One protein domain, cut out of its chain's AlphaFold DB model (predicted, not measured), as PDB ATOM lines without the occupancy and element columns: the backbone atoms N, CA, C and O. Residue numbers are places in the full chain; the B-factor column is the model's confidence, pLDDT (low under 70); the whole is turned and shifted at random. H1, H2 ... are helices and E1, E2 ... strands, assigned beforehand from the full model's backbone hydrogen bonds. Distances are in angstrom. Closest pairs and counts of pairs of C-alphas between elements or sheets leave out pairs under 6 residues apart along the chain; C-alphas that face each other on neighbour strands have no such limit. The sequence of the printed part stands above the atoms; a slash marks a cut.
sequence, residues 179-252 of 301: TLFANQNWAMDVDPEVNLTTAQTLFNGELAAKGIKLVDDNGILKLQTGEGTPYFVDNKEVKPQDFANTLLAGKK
ATOM      1  N   THR A 179      40.422  -1.587 -38.263       84.62
ATOM      2  CA  THR A 179      39.005  -1.700 -38.642       84.62
ATOM      3  C   THR A 179      38.790  -1.731 -40.156       84.62
ATOM      4  O   THR A 179      37.820  -2.342 -40.602       84.62
ATOM      5  N   LEU A 180      39.725  -1.193 -40.956       85.38
ATOM      6  CA  LEU A 180      39.667  -1.263 -42.424       85.38
ATOM      7  C   LEU A 180      39.713  -2.710 -42.942       85.38
ATOM      8  O   LEU A 180      39.219  -3.011 -44.035       85.38
ATOM      9  N   PHE A 181      40.308  -3.607 -42.149       85.94
ATOM     10  CA  PHE A 181      40.617  -4.988 -42.514       85.94
ATOM     11  C   PHE A 181      39.821  -6.027 -41.708       85.94
ATOM     12  O   PHE A 181      39.654  -7.152 -42.168       85.94
ATOM     13  N   ALA A 182      39.299  -5.669 -40.532       76.94
ATOM     14  CA  ALA A 182      38.715  -6.616 -39.576       76.94
ATOM     15  C   ALA A 182      37.540  -7.455 -40.124       76.94
ATOM     16  O   ALA A 182      37.395  -8.613 -39.746       76.94
ATOM     17  N   ASN A 183      36.730  -6.901 -41.034       77.44
ATOM     18  CA  ASN A 183      35.521  -7.553 -41.566       77.44
ATOM     19  C   ASN A 183      35.652  -7.994 -43.036       77.44
ATOM     20  O   ASN A 183      34.649  -8.156 -43.731       77.44
ATOM     21  N   GLN A 184      36.877  -8.137 -43.543       80.31
ATOM     22  CA  GLN A 184      37.100  -8.503 -44.939       80.31
ATOM     23  C   GLN A 184      36.841  -9.994 -45.186       80.31
ATOM     24  O   GLN A 184      37.183 -10.853 -44.372       80.31
ATOM     25  N   ASN A 185      36.265 -10.317 -46.346       82.81
ATOM     26  CA  ASN A 185      36.067 -11.702 -46.770       82.81
ATOM     27  C   ASN A 185      37.363 -12.248 -47.391       82.81
ATOM     28  O   ASN A 185      37.553 -12.187 -48.607       82.81
ATOM     29  N   TRP A 186      38.281 -12.726 -46.552       85.06
ATOM     30  CA  TRP A 186      39.625 -13.141 -46.960       85.06
ATOM     31  C   TRP A 186      39.629 -14.350 -47.904       85.06
ATOM     32  O   TRP A 186      38.948 -15.348 -47.666       85.06
ATOM     33  N   ALA A 187      40.434 -14.268 -48.968       82.50
ATOM     34  CA  ALA A 187      40.659 -15.355 -49.925       82.50
ATOM     35  C   ALA A 187      41.561 -16.466 -49.379       82.50
ATOM     36  O   ALA A 187      41.411 -17.621 -49.773       82.50
ATOM     37  N   MET A 188      42.490 -16.119 -48.489       80.69
ATOM     38  CA  MET A 188      43.434 -17.067 -47.906       80.69
ATOM     39  C   MET A 188      42.810 -17.753 -46.691       80.69
ATOM     40  O   MET A 188      42.330 -17.084 -45.775       80.69
ATOM     41  N   ASP A 189      42.857 -19.085 -46.679       80.62
ATOM     42  CA  ASP A 189      42.450 -19.920 -45.542       80.62
ATOM     43  C   ASP A 189      43.602 -20.021 -44.529       80.62
ATOM     44  O   ASP A 189      44.266 -21.046 -44.384       80.62
ATOM     45  N   VAL A 190      43.928 -18.882 -43.922       85.50
ATOM     46  CA  VAL A 190      44.953 -18.741 -42.882       85.50
ATOM     47  C   VAL A 190      44.369 -18.004 -41.686       85.50
ATOM     48  O   VAL A 190      43.283 -17.426 -41.771       85.50
ATOM     49  N   ASP A 191      45.107 -18.013 -40.574       86.06
ATOM     50  CA  ASP A 191      44.706 -17.321 -39.353       86.06
ATOM     51  C   ASP A 191      44.319 -15.848 -39.643       86.06
ATOM     52  O   ASP A 191      45.053 -15.147 -40.360       86.06
ATOM     53  N   PRO A 192      43.176 -15.360 -39.119       80.75
ATOM     54  CA  PRO A 192      42.740 -13.975 -39.283       80.75
ATOM     55  C   PRO A 192      43.811 -12.929 -38.941       80.75
ATOM     56  O   PRO A 192      43.883 -11.897 -39.608       80.75
ATOM     57  N   GLU A 193      44.667 -13.190 -37.953       83.81
ATOM     58  CA  GLU A 193      45.737 -12.277 -37.543       83.81
ATOM     59  C   GLU A 193      46.857 -12.187 -38.594       83.81
ATOM     60  O   GLU A 193      47.385 -11.105 -38.875       83.81
ATOM     61  N   VAL A 194      47.168 -13.303 -39.260       84.88
ATOM     62  CA  VAL A 194      48.139 -13.351 -40.367       84.88
ATOM     63  C   VAL A 194      47.594 -12.614 -41.593       84.88
ATOM     64  O   VAL A 194      48.324 -11.857 -42.244       84.88
ATOM     65  N   ASN A 195      46.298 -12.774 -41.881       84.50
ATOM     66  CA  ASN A 195      45.605 -12.030 -42.935       84.50
ATOM     67  C   ASN A 195      45.624 -10.517 -42.671       84.50
ATOM     68  O   ASN A 195      45.995  -9.738 -43.554       84.50
ATOM     69  N   LEU A 196      45.301 -10.108 -41.440       85.75
ATOM     70  CA  LEU A 196      45.322  -8.710 -41.008       85.75
ATOM     71  C   LEU A 196      46.724  -8.097 -41.150       85.75
ATOM     72  O   LEU A 196      46.880  -7.047 -41.773       85.75
ATOM     73  N   THR A 197      47.749  -8.782 -40.639       87.00
ATOM     74  CA  THR A 197      49.145  -8.316 -40.681       87.00
ATOM     75  C   THR A 197      49.643  -8.153 -42.120       87.00
ATOM     76  O   THR A 197      50.298  -7.164 -42.468       87.00
ATOM     77  N   THR A 198      49.297  -9.100 -42.997       86.19
ATOM     78  CA  THR A 198      49.658  -9.046 -44.420       86.19
ATOM     79  C   THR A 198      48.985  -7.861 -45.112       86.19
ATOM     80  O   THR A 198      49.644  -7.105 -45.830       86.19
ATOM     81  N   ALA A 199      47.691  -7.653 -44.863       86.75
ATOM     82  CA  ALA A 199      46.936  -6.540 -45.427       86.75
ATOM     83  C   ALA A 199      47.474  -5.177 -44.977       86.75
ATOM     84  O   ALA A 199      47.686  -4.304 -45.817       86.75
ATOM     85  N   GLN A 200      47.773  -5.014 -43.687       88.00
ATOM     86  CA  GLN A 200      48.395  -3.799 -43.152       88.00
ATOM     87  C   GLN A 200      49.759  -3.527 -43.782       88.00
ATOM     88  O   GLN A 200      50.054  -2.394 -44.156       88.00
ATOM     89  N   THR A 201      50.591  -4.560 -43.922       88.81
ATOM     90  CA  THR A 201      51.928  -4.421 -44.511       88.81
ATOM     91  C   THR A 201      51.840  -3.959 -45.963       88.81
ATOM     92  O   THR A 201      52.546  -3.036 -46.364       88.81
ATOM     93  N   LEU A 202      50.934  -4.555 -46.744       88.88
ATOM     94  CA  LEU A 202      50.694  -4.156 -48.131       88.88
ATOM     95  C   LEU A 202      50.124  -2.742 -48.229       88.88
ATOM     96  O   LEU A 202      50.575  -1.961 -49.062       88.88
ATOM     97  N   PHE A 203      49.164  -2.406 -47.371       90.81
ATOM     98  CA  PHE A 203      48.550  -1.085 -47.327       90.81
ATOM     99  C   PHE A 203      49.575   0.002 -46.998       90.81
ATOM    100  O   PHE A 203      49.709   0.961 -47.753       90.81
ATOM    101  N   ASN A 204      50.362  -0.181 -45.938       89.88
ATOM    102  CA  ASN A 204      51.414   0.758 -45.547       89.88
ATOM    103  C   ASN A 204      52.511   0.870 -46.616       89.88
ATOM    104  O   ASN A 204      53.004   1.966 -46.879       89.88
ATOM    105  N   GLY A 205      52.865  -0.246 -47.262       89.25
ATOM    106  CA  GLY A 205      53.805  -0.257 -48.382       89.25
ATOM    107  C   GLY A 205      53.299   0.543 -49.584       89.25
ATOM    108  O   GLY A 205      54.052   1.328 -50.155       89.25
ATOM    109  N   GLU A 206      52.020   0.399 -49.941       89.44
ATOM    110  CA  GLU A 206      51.413   1.133 -51.057       89.44
ATOM    111  C   GLU A 206      51.253   2.629 -50.736       89.44
ATOM    112  O   GLU A 206      51.512   3.473 -51.593       89.44
ATOM    113  N   LEU A 207      50.889   2.973 -49.495       90.62
ATOM    114  CA  LEU A 207      50.865   4.360 -49.025       90.62
ATOM    115  C   LEU A 207      52.247   5.011 -49.151       90.62
ATOM    116  O   LEU A 207      52.371   6.082 -49.747       90.62
ATOM    117  N   ALA A 208      53.295   4.332 -48.673       90.19
ATOM    118  CA  ALA A 208      54.669   4.810 -48.783       90.19
ATOM    119  C   ALA A 208      55.113   4.957 -50.248       90.19
ATOM    120  O   ALA A 208      55.686   5.982 -50.612       90.19
ATOM    121  N   ALA A 209      54.794   3.980 -51.103       89.62
ATOM    122  CA  ALA A 209      55.126   4.014 -52.527       89.62
ATOM    123  C   ALA A 209      54.458   5.183 -53.269       89.62
ATOM    124  O   ALA A 209      55.037   5.730 -54.206       89.62
ATOM    125  N   LYS A 210      53.253   5.583 -52.845       88.00
ATOM    126  CA  LYS A 210      52.521   6.721 -53.416       88.00
ATOM    127  C   LYS A 210      52.803   8.057 -52.716       88.00
ATOM    128  O   LYS A 210      52.269   9.073 -53.147       88.00
ATOM    129  N   GLY A 211      53.609   8.074 -51.650       86.56
ATOM    130  CA  GLY A 211      53.856   9.281 -50.854       86.56
ATOM    131  C   GLY A 211      52.606   9.798 -50.129       86.56
ATOM    132  O   GLY A 211      52.453  11.005 -49.947       86.56
ATOM    133  N   ILE A 212      51.702   8.893 -49.750       91.12
ATOM    134  CA  ILE A 212      50.432   9.180 -49.073       91.12
ATOM    135  C   ILE A 212      50.542   8.712 -47.620       91.12
ATOM    136  O   ILE A 212      51.253   7.757 -47.308       91.12
ATOM    137  N   LYS A 213      49.833   9.377 -46.717       91.00
ATOM    138  CA  LYS A 213      49.741   9.034 -45.300       91.00
ATOM    139  C   LYS A 213      48.284   8.833 -44.907       91.00
ATOM    140  O   LYS A 213      47.393   9.521 -45.404       91.00
ATOM    141  N   LEU A 214      48.063   7.894 -43.995       90.31
ATOM    142  CA  LEU A 214      46.796   7.747 -43.292       90.31
ATOM    143  C   LEU A 214      46.805   8.692 -42.089       90.31
ATOM    144  O   LEU A 214      47.742   8.652 -41.290       90.31
ATOM    145  N   VAL A 215      45.773   9.520 -41.961       87.44
ATOM    146  CA  VAL A 215      45.599  10.441 -40.832       87.44
ATOM    147  C   VAL A 215      44.219  10.263 -40.213       87.44
ATOM    148  O   VAL A 215      43.276   9.852 -40.888       87.44
ATOM    149  N   ASP A 216      44.110  10.563 -38.924       83.31
ATOM    150  CA  ASP A 216      42.837  10.665 -38.214       83.31
ATOM    151  C   ASP A 216      42.479  12.148 -38.104       83.31
ATOM    152  O   ASP A 216      43.167  12.903 -37.421       83.31
ATOM    153  N   ASP A 217      41.441  12.561 -38.823       81.25
ATOM    154  CA  ASP A 217      40.922  13.924 -38.809       81.25
ATOM    155  C   ASP A 217      39.564  13.913 -38.101       81.25
ATOM    156  O   ASP A 217      38.567  13.419 -38.638       81.25
ATOM    157  N   ASN A 218      39.543  14.403 -36.859       74.75
ATOM    158  CA  ASN A 218      38.346  14.508 -36.019       74.75
ATOM    159  C   ASN A 218      37.550  13.203 -35.868       74.75
ATOM    160  O   ASN A 218      36.319  13.189 -35.832       74.75
ATOM    161  N   GLY A 219      38.251  12.077 -35.764       70.62
ATOM    162  CA  GLY A 219      37.622  10.781 -35.580       70.62
ATOM    163  C   GLY A 219      37.490   9.972 -36.869       70.62
ATOM    164  O   GLY A 219      37.238   8.766 -36.784       70.62
ATOM    165  N   ILE A 220      37.685  10.607 -38.028       80.50
ATOM    166  CA  ILE A 220      37.486  10.037 -39.357       80.50
ATOM    167  C   ILE A 220      38.844   9.812 -40.023       80.50
ATOM    168  O   ILE A 220      39.641  10.733 -40.190       80.50
ATOM    169  N   LEU A 221      39.095   8.580 -40.468       87.12
ATOM    170  CA  LEU A 221      40.302   8.267 -41.227       87.12
ATOM    171  C   LEU A 221      40.263   8.922 -42.616       87.12
ATOM    172  O   LEU A 221      39.297   8.741 -43.364       87.12
ATOM    173  N   LYS A 222      41.350   9.600 -42.993       88.88
ATOM    174  CA  LYS A 222      41.543  10.220 -44.311       88.88
ATOM    175  C   LYS A 222      42.908   9.870 -44.897       88.88
ATOM    176  O   LYS A 222      43.852   9.546 -44.177       88.88
ATOM    177  N   LEU A 223      43.003   9.935 -46.223       90.19
ATOM    178  CA  LEU A 223      44.263   9.814 -46.951       90.19
ATOM    179  C   LEU A 223      44.753  11.205 -47.337       90.19
ATOM    180  O   LEU A 223      44.027  11.956 -47.989       90.19
ATOM    181  N   GLN A 224      45.986  11.528 -46.963       90.31
ATOM    182  CA  GLN A 224      46.631  12.790 -47.309       90.31
ATOM    183  C   GLN A 224      47.919  12.559 -48.089       90.31
ATOM    184  O   GLN A 224      48.660  11.616 -47.821       90.31
ATOM    185  N   THR A 225      48.212  13.432 -49.042       88.81
ATOM    186  CA  THR A 225      49.505  13.463 -49.730       88.81
ATOM    187  C   THR A 225      50.618  13.914 -48.776       88.81
ATOM    188  O   THR A 225      50.360  14.408 -47.676       88.81
ATOM    189  N   GLY A 226      51.878  13.795 -49.201       80.50
ATOM    190  CA  GLY A 226      53.020  14.338 -48.458       80.50
ATOM    191  C   GLY A 226      52.924  15.842 -48.156       80.50
ATOM    192  O   GLY A 226      53.545  16.295 -47.200       80.50
ATOM    193  N   GLU A 227      52.116  16.583 -48.921       79.44
ATOM    194  CA  GLU A 227      51.848  18.018 -48.749       79.44
ATOM    195  C   GLU A 227      50.655  18.307 -47.816       79.44
ATOM    196  O   GLU A 227      50.326  19.466 -47.579       79.44
ATOM    197  N   GLY A 228      49.995  17.272 -47.281       79.06
ATOM    198  CA  GLY A 228      48.861  17.405 -46.358       79.06
ATOM    199  C   GLY A 228      47.505  17.637 -47.033       79.06
ATOM    200  O   GLY A 228      46.512  17.879 -46.351       79.06
ATOM    201  N   THR A 229      47.427  17.553 -48.363       84.94
ATOM    202  CA  THR A 229      46.164  17.683 -49.112       84.94
ATOM    203  C   THR A 229      45.437  16.339 -49.227       84.94
ATOM    204  O   THR A 229      46.107  15.303 -49.246       84.94
ATOM    205  N   PRO A 230      44.090  16.304 -49.313       86.75
ATOM    206  CA  PRO A 230      43.360  15.048 -49.484       86.75
ATOM    207  C   PRO A 230      43.772  14.325 -50.772       86.75
ATOM    208  O   PRO A 230      44.091  14.956 -51.780       86.75
ATOM    209  N   TYR A 231      43.780  12.995 -50.741       88.81
ATOM    210  CA  TYR A 231      44.162  12.183 -51.894       88.81
ATOM    211  C   TYR A 231      42.983  11.963 -52.856       88.81
ATOM    212  O   TYR A 231      41.934  11.452 -52.463       88.81
ATOM    213  N   PHE A 232      43.180  12.300 -54.135       87.06
ATOM    214  CA  PHE A 232      42.176  12.158 -55.193       87.06
ATOM    215  C   PHE A 232      42.638  11.207 -56.297       87.06
ATOM    216  O   PHE A 232      43.802  11.210 -56.698       87.06
ATOM    217  N   VAL A 233      41.690  10.448 -56.844       84.62
ATOM    218  CA  VAL A 233      41.830   9.674 -58.084       84.62
ATOM    219  C   VAL A 233      40.597   9.960 -58.939       84.62
ATOM    220  O   VAL A 233      39.479   9.952 -58.429       84.62
ATOM    221  N   ASP A 234      40.789  10.281 -60.220       83.38
ATOM    222  CA  ASP A 234      39.705  10.612 -61.163       83.38
ATOM    223  C   ASP A 234      38.739  11.706 -60.655       83.38
ATOM    224  O   ASP A 234      37.519  11.606 -60.787       83.38
ATOM    225  N   ASN A 235      39.295  12.765 -60.049       80.50
ATOM    226  CA  ASN A 235      38.566  13.882 -59.424       80.50
ATOM    227  C   ASN A 235      37.620  13.479 -58.275       80.50
ATOM    228  O   ASN A 235      36.738  14.252 -57.904       80.50
ATOM    229  N   LYS A 236      37.803  12.293 -57.688       83.50
ATOM    230  CA  LYS A 236      37.083  11.848 -56.492       83.50
ATOM    231  C   LYS A 236      38.055  11.616 -55.349       83.50
ATOM    232  O   LYS A 236      39.113  11.020 -55.540       83.50
ATOM    233  N   GLU A 237      37.693  12.106 -54.170       87.19
ATOM    234  CA  GLU A 237      38.464  11.852 -52.957       87.19
ATOM    235  C   GLU A 237      38.409  10.358 -52.646       87.19
ATOM    236  O   GLU A 237      37.332   9.753 -52.611       87.19
ATOM    237  N   VAL A 238      39.574   9.752 -52.449       88.62
ATOM    238  CA  VAL A 238      39.670   8.325 -52.161       88.62
ATOM    239  C   VAL A 238      39.628   8.122 -50.655       88.62
ATOM    240  O   VAL A 238      40.536   8.525 -49.928       88.62
ATOM    241  N   LYS A 239      38.587   7.433 -50.180       89.62
ATOM    242  CA  LYS A 239      38.479   7.061 -48.768       89.62
ATOM    243  C   LYS A 239      39.458   5.927 -48.438       89.62
ATOM    244  O   LYS A 239      39.658   5.039 -49.272       89.62
ATOM    245  N   PRO A 240      40.008   5.867 -47.209       90.12
ATOM    246  CA  PRO A 240      40.902   4.783 -46.796       90.12
ATOM    247  C   PRO A 240      40.323   3.378 -47.005       90.12
ATOM    248  O   PRO A 240      41.048   2.476 -47.418       90.12
ATOM    249  N   GLN A 241      39.016   3.200 -46.776       89.12
ATOM    250  CA  GLN A 241      38.333   1.923 -46.992       89.12
ATOM    251  C   GLN A 241      38.303   1.524 -48.472       89.12
ATOM    252  O   GLN A 241      38.577   0.373 -48.804       89.12
ATOM    253  N   ASP A 242      38.007   2.468 -49.367       88.12
ATOM    254  CA  ASP A 242      37.945   2.218 -50.811       88.12
ATOM    255  C   ASP A 242      39.337   1.909 -51.372       88.12
ATOM    256  O   ASP A 242      39.503   1.000 -52.189       88.12
ATOM    257  N   PHE A 243      40.358   2.611 -50.871       89.94
ATOM    258  CA  PHE A 243      41.756   2.336 -51.185       89.94
ATOM    259  C   PHE A 243      42.176   0.936 -50.723       89.94
ATOM    260  O   PHE A 243      42.720   0.165 -51.515       89.94
ATOM    261  N   ALA A 244      41.880   0.581 -49.467       88.06
ATOM    262  CA  ALA A 244      42.155  -0.742 -48.912       88.06
ATOM    263  C   ALA A 244      41.460  -1.847 -49.722       88.06
ATOM    264  O   ALA A 244      42.111  -2.801 -50.145       88.06
ATOM    265  N   ASN A 245      40.166  -1.693 -50.013       87.69
ATOM    266  CA  ASN A 245      39.393  -2.663 -50.789       87.69
ATOM    267  C   ASN A 245      39.963  -2.842 -52.204       87.69
ATOM    268  O   ASN A 245      40.136  -3.972 -52.657       87.69
ATOM    269  N   THR A 246      40.304  -1.745 -52.888       86.81
ATOM    270  CA  THR A 246      40.875  -1.780 -54.246       86.81
ATOM    271  C   THR A 246      42.243  -2.457 -54.261       86.81
ATOM    272  O   THR A 246      42.516  -3.290 -55.128       86.81
ATOM    273  N   LEU A 247      43.094  -2.151 -53.277       88.94
ATOM    274  CA  LEU A 247      44.408  -2.770 -53.131       88.94
ATOM    275  C   LEU A 247      44.289  -4.277 -52.877       88.94
ATOM    276  O   LEU A 247      44.914  -5.073 -53.578       88.94
ATOM    277  N   LEU A 248      43.471  -4.678 -51.902       87.81
ATOM    278  CA  LEU A 248      43.299  -6.085 -51.538       87.81
ATOM    279  C   LEU A 248      42.631  -6.888 -52.663       87.81
ATOM    280  O   LEU A 248      43.068  -8.003 -52.951       87.81
ATOM    281  N   ALA A 249      41.642  -6.314 -53.354       86.50
ATOM    282  CA  ALA A 249      41.038  -6.918 -54.540       86.50
ATOM    283  C   ALA A 249      42.061  -7.074 -55.678       86.50
ATOM    284  O   ALA A 249      42.183  -8.157 -56.254       86.50
ATOM    285  N   GLY A 250      42.860  -6.038 -55.958       84.31
ATOM    286  CA  GLY A 250      43.920  -6.074 -56.970       84.31
ATOM    287  C   GLY A 250      45.009  -7.112 -56.678       84.31
ATOM    288  O   GLY A 250      45.583  -7.694 -57.599       84.31
ATOM    289  N   LYS A 251      45.260  -7.403 -55.396       86.56
ATOM    290  CA  LYS A 251      46.172  -8.466 -54.941       86.56
ATOM    291  C   LYS A 251      45.492  -9.829 -54.758       86.56
ATOM    292  O   LYS A 251      46.159 -10.767 -54.334       86.56
ATOM    293  N   LYS A 252      44.205  -9.962 -55.112       83.69
ATOM    294  CA  LYS A 252      43.399 -11.191 -54.976       83.69
ATOM    295  C   LYS A 252      43.336 -11.730 -53.538       83.69
ATOM    296  O   LYS A 252      43.253 -12.935 -53.328       83.69
TER     297      LYS A 252
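What this domain is: This is residues 179 to 252 of the 301 residues of an uncharacterized protein of marine sediment metagenome (UniProt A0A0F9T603). One long helix, H2, runs along most of the length of this domain, with the hairpin of E1 and E2 at the end where H2 finishes. On one side of H2 the shorter helix H3 leads away from the hairpin and crosses the middle of H2, and the single short turn H1 packs on both helices; two loops, residues 183 to 191 and 226 to 239, reach to opposite ends of the long axis. The printed part has 74 residues, with three named helices and two named strands in the order H1, H2, E1, E2, H3; the sheet, in the order E1, E2, is antiparallel, and the class is mixed, helices and strands. The whole is compact, with a radius of gyration of the C-alphas of 12.8 A, and its spans of 38 by 25 by 19 A make an outline only just elongated.

How they stand to each other: H1, residues 179 to 182, touches H2, residues 192 to 210, through residues 196 to 200 of H2 alone; the closest C-alphas are those of Phe 181 and Leu 196, 6.2 A apart. H1 also touches H3, residues 240 to 250, with the C-alphas of Leu 180 and Gln 241 closest at 5.7 A. H2 and H3 only just touch, with 3 pairs of C-alphas within 8 A, the closest those of Phe 203 and Ala 244 at 6.6 A; H2 touches H3 with residues 199 to 203 alone, and the two lines are about perpendicular at 78 degrees. E1, residues 212 to 217, and E2, residues 220 to 225, form a hairpin, antiparallel at 147 degrees; N 213 and O 224 are 2.8 A apart and N 222 and O 215 2.9 A, both within hydrogen-bond range. The closest C-alphas of E2 and H3 are those of Lys 222 and Pro 240, 6.0 A apart. H1 is apart from E1 and E2. In H2 and H3 every O i to N i+4 pair is within hydrogen-bond range; H1 is too short for such a pair, and its one O i to N i+3 pair is not within range.

Where its parts are: H1 begins at C-alpha 179, (39.005, -1.700, -38.642), and is 5.0 A long. H2 measures 26.9 A and ends at C-alpha 210, (52.521, 6.721, -53.416). E1 measures 14.8 A and E2 16.2 A. H3 measures 15.2 A and ends at C-alpha 250, (43.920, -6.074, -56.970).

The domain as a whole: The two C-alphas farthest apart, those of Asp 189 and Glu 227, are 39.2 A apart. The link from E2 to H3 is long, with 14 residues, and in it residues 232 to 233 pair antiparallel with residues 236 to 237. The printed part has no cut. Its mean pLDDT is 85.7, and no printed residue is under 70.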